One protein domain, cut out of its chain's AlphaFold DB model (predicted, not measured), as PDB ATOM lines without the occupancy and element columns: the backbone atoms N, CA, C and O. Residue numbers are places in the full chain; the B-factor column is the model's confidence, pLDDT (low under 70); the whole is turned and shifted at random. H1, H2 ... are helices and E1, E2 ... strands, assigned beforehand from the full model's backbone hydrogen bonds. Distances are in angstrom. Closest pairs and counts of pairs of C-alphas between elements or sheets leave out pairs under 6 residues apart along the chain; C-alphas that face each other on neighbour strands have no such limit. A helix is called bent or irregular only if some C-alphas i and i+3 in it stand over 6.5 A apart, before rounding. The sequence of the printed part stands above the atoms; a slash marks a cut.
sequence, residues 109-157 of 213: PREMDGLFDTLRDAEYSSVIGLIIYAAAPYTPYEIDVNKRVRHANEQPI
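What this domain is: This is residues 109 to 157 of the 213 residues of the protein "Cell division protein FtsA" of hydrothermal vent metagenome (UniProt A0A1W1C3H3). A helix, H2, stands in the middle of an elongated chain, with a loop of residues 109 to 116 and the short helix H1 at one end, and a small two-stranded hairpin, E1 and E2, at the other. The two ends are well separated. The printed part has 49 residues, with two named helices and then two named strands in the order H1, H2, E1, E2; the sheet is E1 - E2, antiparallel. The class is mixed, helices and strands, with under half of the residues in named elements. The whole is loose, with a radius of gyration of the C-alphas of 13.1 A and spans of 35 by 19 by 16 A.

How they stand to each other: H1, residues 117 to 120, and H2, residues 122 to 135, meet only through their link, which is tight, with one residue. H2 is irregular: C-alphas 123 and 126 are 7.4 A apart. In H2, 8 of 10 O i to N i+4 pairs are within hydrogen-bond range; H1 is too short for such a pair. A tight link of five residues joins H2 to E1, residues 141 to 143. E1 and E2, residues 149 to 151, form an antiparallel hairpin, their directions at 146 degrees. C-alphas 143 and 149 face each other at 4.5 A, and N 150 and O 142 are within hydrogen-bond range at 2.8 A. H1 is apart from E1 and from E2, and H2 is apart from E2.

Where its parts are: H1 begins at C-alpha 117, (11.984, -35.654, -35.510), and is 5.5 A long. H2 is 20.1 A long and ends at C-alpha 135, (28.260, -29.609, -24.979). E1 measures 6.8 A and E2 6.5 A, ending at C-alpha 151, (36.380, -16.121, -21.523).

The domain as a whole: The C-alphas farthest apart, of Asp 117 and Arg 148, are 36.0 A apart. The printed part has no cut, and no link is long. The mean pLDDT of the printed part is 81.7; residues 137 to 141 and 150 to 157 are under 70.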
ATOM      1  N   PRO A 109      13.768 -25.541 -31.907       94.69
ATOM      2  CA  PRO A 109      15.094 -25.889 -31.434       94.69
ATOM      3  C   PRO A 109      16.102 -25.887 -32.581       94.69
ATOM      4  O   PRO A 109      15.761 -26.141 -33.738       94.69
ATOM      5  N   ARG A 110      17.360 -25.591 -32.261       90.88
ATOM      6  CA  ARG A 110      18.439 -25.644 -33.245       90.88
ATOM      7  C   ARG A 110      18.710 -27.102 -33.626       90.88
ATOM      8  O   ARG A 110      18.836 -27.945 -32.745       90.88
ATOM      9  N   GLU A 111      18.844 -27.362 -34.923       89.94
ATOM     10  CA  GLU A 111      19.229 -28.684 -35.427       89.94
ATOM     11  C   GLU A 111      20.609 -29.102 -34.908       89.94
ATOM     12  O   GLU A 111      21.535 -28.285 -34.820       89.94
ATOM     13  N   MET A 112      20.737 -30.390 -34.597       86.94
ATOM     14  CA  MET A 112      21.984 -31.027 -34.188       86.94
ATOM     15  C   MET A 112      22.016 -32.489 -34.634       86.94
ATOM     16  O   MET A 112      20.973 -33.104 -34.874       86.94
ATOM     17  N   ASP A 113      23.216 -33.055 -34.714       86.56
ATOM     18  CA  ASP A 113      23.387 -34.456 -35.082       86.56
ATOM     19  C   ASP A 113      22.706 -35.374 -34.059       86.56
ATOM     20  O   ASP A 113      22.855 -35.213 -32.848       86.56
ATOM     21  N   GLY A 114      21.935 -36.340 -34.562       87.00
ATOM     22  CA  GLY A 114      21.168 -37.268 -33.730       87.00
ATOM     23  C   GLY A 114      19.844 -36.716 -33.192       87.00
ATOM     24  O   GLY A 114      19.193 -37.400 -32.402       87.00
ATOM     25  N   LEU A 115      19.408 -35.521 -33.611       90.50
ATOM     26  CA  LEU A 115      18.107 -34.983 -33.212       90.50
ATOM     27  C   LEU A 115      16.960 -35.746 -33.890       90.50
ATOM     28  O   LEU A 115      16.789 -35.686 -35.111       90.50
ATOM     29  N   PHE A 116      16.158 -36.443 -33.084       91.75
ATOM     30  CA  PHE A 116      14.948 -37.122 -33.545       91.75
ATOM     31  C   PHE A 116      13.866 -36.124 -33.970       91.75
ATOM     32  O   PHE A 116      13.715 -35.066 -33.361       91.75
ATOM     33  N   ASP A 117      13.060 -36.494 -34.967       90.19
ATOM     34  CA  ASP A 117      11.984 -35.654 -35.510       90.19
ATOM     35  C   ASP A 117      11.002 -35.169 -34.436       90.19
ATOM     36  O   ASP A 117      10.570 -34.018 -34.469       90.19
ATOM     37  N   THR A 118      10.703 -36.016 -33.447       91.00
ATOM     38  CA  THR A 118       9.819 -35.684 -32.319       91.00
ATOM     39  C   THR A 118      10.347 -34.534 -31.468       91.00
ATOM     40  O   THR A 118       9.559 -33.821 -30.863       91.00
ATOM     41  N   LEU A 119      11.663 -34.317 -31.444       93.44
ATOM     42  CA  LEU A 119      12.317 -33.293 -30.633       93.44
ATOM     43  C   LEU A 119      12.507 -31.965 -31.380       93.44
ATOM     44  O   LEU A 119      13.027 -31.012 -30.807       93.44
ATOM     45  N   ARG A 120      12.076 -31.858 -32.643       94.00
ATOM     46  CA  ARG A 120      12.175 -30.614 -33.435       94.00
ATOM     47  C   ARG A 120      11.060 -29.607 -33.145       94.00
ATOM     48  O   ARG A 120      11.011 -28.536 -33.752       94.00
ATOM     49  N   ASP A 121      10.155 -29.929 -32.229       94.38
ATOM     50  CA  ASP A 121       9.067 -29.041 -31.844       94.38
ATOM     51  C   ASP A 121       9.505 -27.960 -30.854       94.38
ATOM     52  O   ASP A 121      10.397 -28.146 -30.027       94.38
ATOM     53  N   ALA A 122       8.842 -26.800 -30.921       95.31
ATOM     54  CA  ALA A 122       9.192 -25.621 -30.128       95.31
ATOM     55  C   ALA A 122       9.174 -25.877 -28.609       95.31
ATOM     56  O   ALA A 122       9.908 -25.212 -27.878       95.31
ATOM     57  N   GLU A 123       8.389 -26.850 -28.138       95.06
ATOM     58  CA  GLU A 123       8.328 -27.296 -26.739       95.06
ATOM     59  C   GLU A 123       9.654 -27.849 -26.198       95.06
ATOM     60  O   GLU A 123       9.921 -27.715 -25.005       95.06
ATOM     61  N   TYR A 124      10.530 -28.361 -27.066       95.88
ATOM     62  CA  TYR A 124      11.832 -28.914 -26.683       95.88
ATOM     63  C   TYR A 124      12.979 -27.901 -26.743       95.88
ATOM     64  O   TYR A 124      14.123 -28.240 -26.429       95.88
ATOM     65  N   SER A 125      12.701 -26.643 -27.101       95.69
ATOM     66  CA  SER A 125      13.746 -25.633 -27.334       95.69
ATOM     67  C   SER A 125      14.595 -25.368 -26.096       95.69
ATOM     68  O   SER A 125      15.805 -25.189 -26.218       95.69
ATOM     69  N   SER A 126      13.991 -25.405 -24.906       94.31
ATOM     70  CA  SER A 126      14.715 -25.232 -23.644       94.31
ATOM     71  C   SER A 126      15.690 -26.381 -23.387       94.31
ATOM     72  O   SER A 126      16.860 -26.139 -23.111       94.31
ATOM     73  N   VAL A 127      15.233 -27.631 -23.510       93.88
ATOM     74  CA  VAL A 127      16.058 -28.817 -23.220       93.88
ATOM     75  C   VAL A 127      17.206 -28.934 -24.219       93.88
ATOM     76  O   VAL A 127      18.351 -29.124 -23.821       93.88
ATOM     77  N   ILE A 128      16.930 -28.742 -25.509       93.62
ATOM     78  CA  ILE A 128      17.962 -28.769 -26.555       93.62
ATOM     79  C   ILE A 128      18.947 -27.611 -26.376       93.62
ATOM     80  O   ILE A 128      20.152 -27.809 -26.501       93.62
ATOM     81  N   GLY A 129      18.461 -26.422 -26.011       91.69
ATOM     82  CA  GLY A 129      19.316 -25.287 -25.668       91.69
ATOM     83  C   GLY A 129      20.278 -25.600 -24.521       91.69
ATOM     84  O   GLY A 129      21.455 -25.268 -24.617       91.69
ATOM     85  N   LEU A 130      19.811 -26.297 -23.480       91.12
ATOM     86  CA  LEU A 130      20.648 -26.730 -22.356       91.12
ATOM     87  C   LEU A 130      21.687 -27.783 -22.761       91.12
ATOM     88  O   LEU A 130      22.830 -27.700 -22.320       91.12
ATOM     89  N   ILE A 131      21.325 -28.743 -23.617       90.38
ATOM     90  CA  ILE A 131      22.269 -29.746 -24.136       90.38
ATOM     91  C   ILE A 131      23.365 -29.065 -24.956       90.38
ATOM     92  O   ILE A 131      24.546 -29.332 -24.747       90.38
ATOM     93  N   ILE A 132      22.985 -28.153 -25.856       87.88
ATOM     94  CA  ILE A 132      23.939 -27.376 -26.653       87.88
ATOM     95  C   ILE A 132      24.829 -26.541 -25.735       87.88
ATOM     96  O   ILE A 132      26.035 -26.516 -25.936       87.88
ATOM     97  N   TYR A 133      24.260 -25.896 -24.717       85.00
ATOM     98  CA  TYR A 133      25.016 -25.113 -23.745       85.00
ATOM     99  C   TYR A 133      26.043 -25.956 -22.971       85.00
ATOM    100  O   TYR A 133      27.168 -25.517 -22.776       85.00
ATOM    101  N   ALA A 134      25.683 -27.179 -22.573       85.00
ATOM    102  CA  ALA A 134      26.586 -28.080 -21.859       85.00
ATOM    103  C   ALA A 134      27.671 -28.698 -22.760       85.00
ATOM    104  O   ALA A 134      28.777 -28.962 -22.295       85.00
ATOM    105  N   ALA A 135      27.354 -28.959 -24.033       84.31
ATOM    106  CA  ALA A 135      28.260 -29.609 -24.979       84.31
ATOM    107  C   ALA A 135      29.160 -28.627 -25.750       84.31
ATOM    108  O   ALA A 135      30.227 -29.016 -26.224       84.31
ATOM    109  N   ALA A 136      28.729 -27.375 -25.927       77.38
ATOM    110  CA  ALA A 136      29.480 -26.371 -26.668       77.38
ATOM    111  C   ALA A 136      30.528 -25.675 -25.779       77.38
ATOM    112  O   ALA A 136      30.283 -25.437 -24.597       77.38
ATOM    113  N   PRO A 137      31.686 -25.287 -26.343       67.81
ATOM    114  CA  PRO A 137      32.611 -24.396 -25.652       67.81
ATOM    115  C   PRO A 137      31.934 -23.045 -25.370       67.81
ATOM    116  O   PRO A 137      31.154 -22.559 -26.195       67.81
ATOM    117  N   TYR A 138      32.243 -22.445 -24.215       66.56
ATOM    118  CA  TYR A 138      31.661 -21.173 -23.774       66.56
ATOM    119  C   TYR A 138      31.736 -20.106 -24.867       66.56
ATOM    120  O   TYR A 138      32.737 -19.986 -25.584       66.56
ATOM    121  N   THR A 139      30.688 -19.285 -24.976       64.81
ATOM    122  CA  THR A 139      30.769 -18.124 -25.864       64.81
ATOM    123  C   THR A 139      31.812 -17.131 -25.325       64.81
ATOM    124  O   THR A 139      32.044 -17.081 -24.116       64.81
ATOM    125  N   PRO A 140      32.471 -16.324 -26.182       57.81
ATOM    126  CA  PRO A 140      33.598 -15.483 -25.761       57.81
ATOM    127  C   PRO A 140      33.289 -14.462 -24.659       57.81
ATOM    128  O   PRO A 140      34.224 -13.946 -24.043       57.81
ATOM    129  N   TYR A 141      32.004 -14.175 -24.437       63.34
ATOM    130  CA  TYR A 141      31.497 -13.234 -23.449       63.34
ATOM    131  C   TYR A 141      30.196 -13.769 -22.854       63.34
ATOM    132  O   TYR A 141      29.103 -13.357 -23.239       63.34
ATOM    133  N   GLU A 142      30.321 -14.696 -21.912       74.31
ATOM    134  CA  GLU A 142      29.181 -15.233 -21.178       74.31
ATOM    135  C   GLU A 142      29.299 -14.906 -19.694       74.31
ATOM    136  O   GLU A 142      30.364 -15.058 -19.107       74.31
ATOM    137  N   ILE A 143      28.212 -14.448 -19.076       78.00
ATOM    138  CA  ILE A 143      28.132 -14.316 -17.621       78.00
ATOM    139  C   ILE A 143      27.434 -15.571 -17.108       78.00
ATOM    140  O   ILE A 143      26.262 -15.782 -17.410       78.00
ATOM    141  N   ASP A 144      28.145 -16.399 -16.343       77.25
ATOM    142  CA  ASP A 144      27.555 -17.606 -15.766       77.25
ATOM    143  C   ASP A 144      26.581 -17.290 -14.613       77.25
ATOM    144  O   ASP A 144      26.443 -16.150 -14.158       77.25
ATOM    145  N   VAL A 145      25.910 -18.323 -14.095       78.19
ATOM    146  CA  VAL A 145      24.970 -18.203 -12.963       78.19
ATOM    147  C   VAL A 145      25.605 -17.589 -11.704       78.19
ATOM    148  O   VAL A 145      24.917 -16.959 -10.902       78.19
ATOM    149  N   ASN A 146      26.927 -17.702 -11.558       83.75
ATOM    150  CA  ASN A 146      27.698 -17.137 -10.452       83.75
ATOM    151  C   ASN A 146      28.160 -15.699 -10.737       83.75
ATOM    152  O   ASN A 146      28.989 -15.157 -10.006       83.75
ATOM    153  N   LYS A 147      27.620 -15.067 -11.789       81.88
ATOM    154  CA  LYS A 147      27.982 -13.728 -12.268       81.88
ATOM    155  C   LYS A 147      29.451 -13.613 -12.685       81.88
ATOM    156  O   LYS A 147      30.010 -12.515 -12.670       81.88
ATOM    157  N   ARG A 148      30.086 -14.725 -13.069       81.31
ATOM    158  CA  ARG A 148      31.465 -14.738 -13.555       81.31
ATOM    159  C   ARG A 148      31.481 -14.621 -15.071       81.31
ATOM    160  O   ARG A 148      30.838 -15.406 -15.761       81.31
ATOM    161  N   VAL A 149      32.253 -13.661 -15.576       79.62
ATOM    162  CA  VAL A 149      32.539 -13.548 -17.009       79.62
ATOM    163  C   VAL A 149      33.440 -14.716 -17.409       79.62
ATOM    164  O   VAL A 149      34.566 -14.828 -16.926       79.62
ATOM    165  N   ARG A 150      32.927 -15.595 -18.266       69.56
ATOM    166  CA  ARG A 150      33.663 -16.673 -18.922       69.56
ATOM    167  C   ARG A 150      34.340 -16.116 -20.163       69.56
ATOM    168  O   ARG A 150      33.739 -15.358 -20.926       69.56
ATOM    169  N   HIS A 151      35.597 -16.490 -20.350       67.75
ATOM    170  CA  HIS A 151      36.380 -16.121 -21.523       67.75
ATOM    171  C   HIS A 151      36.533 -17.332 -22.444       67.75
ATOM    172  O   HIS A 151      36.658 -18.454 -21.965       67.75
ATOM    173  N   ALA A 152      36.622 -17.102 -23.758       63.34
ATOM    174  CA  ALA A 152      36.780 -18.160 -24.769       63.34
ATOM    175  C   ALA A 152      37.974 -19.110 -24.531       63.34
ATOM    176  O   ALA A 152      38.007 -20.212 -25.066       63.34
ATOM    177  N   ASN A 153      38.965 -18.670 -23.750       65.62
ATOM    178  CA  ASN A 153      40.184 -19.424 -23.463       65.62
ATOM    179  C   ASN A 153      40.082 -20.264 -22.175       65.62
ATOM    180  O   ASN A 153      41.048 -20.933 -21.809       65.62
ATOM    181  N   GLU A 154      38.958 -20.199 -21.456       65.62
ATOM    182  CA  GLU A 154      38.729 -20.988 -20.250       65.62
ATOM    183  C   GLU A 154      38.332 -22.414 -20.648       65.62
ATOM    184  O   GLU A 154      37.344 -22.625 -21.350       65.62
ATOM    185  N   GLN A 155      39.119 -23.402 -20.216       59.44
ATOM    186  CA  GLN A 155      38.751 -24.804 -20.389       59.44
ATOM    187  C   GLN A 155      37.539 -25.101 -19.496       59.44
ATOM    188  O   GLN A 155      37.544 -24.684 -18.331       59.44
ATOM    189  N   PRO A 156      36.506 -25.805 -19.997       58.84
ATOM    190  CA  PRO A 156      35.466 -26.349 -19.139       58.84
ATOM    191  C   PRO A 156      36.138 -27.123 -18.007       58.84
ATOM    192  O   PRO A 156      37.008 -27.957 -18.256       58.84
ATOM    193  N   ILE A 157      35.777 -26.814 -16.762       59.34
ATOM    194  CA  ILE A 157      36.167 -27.665 -15.639       59.34
ATOM    195  C   ILE A 157      35.551 -29.025 -15.968       59.34
ATOM    196  O   ILE A 157      34.338 -29.091 -16.177       59.34
TER     197      ILE A 157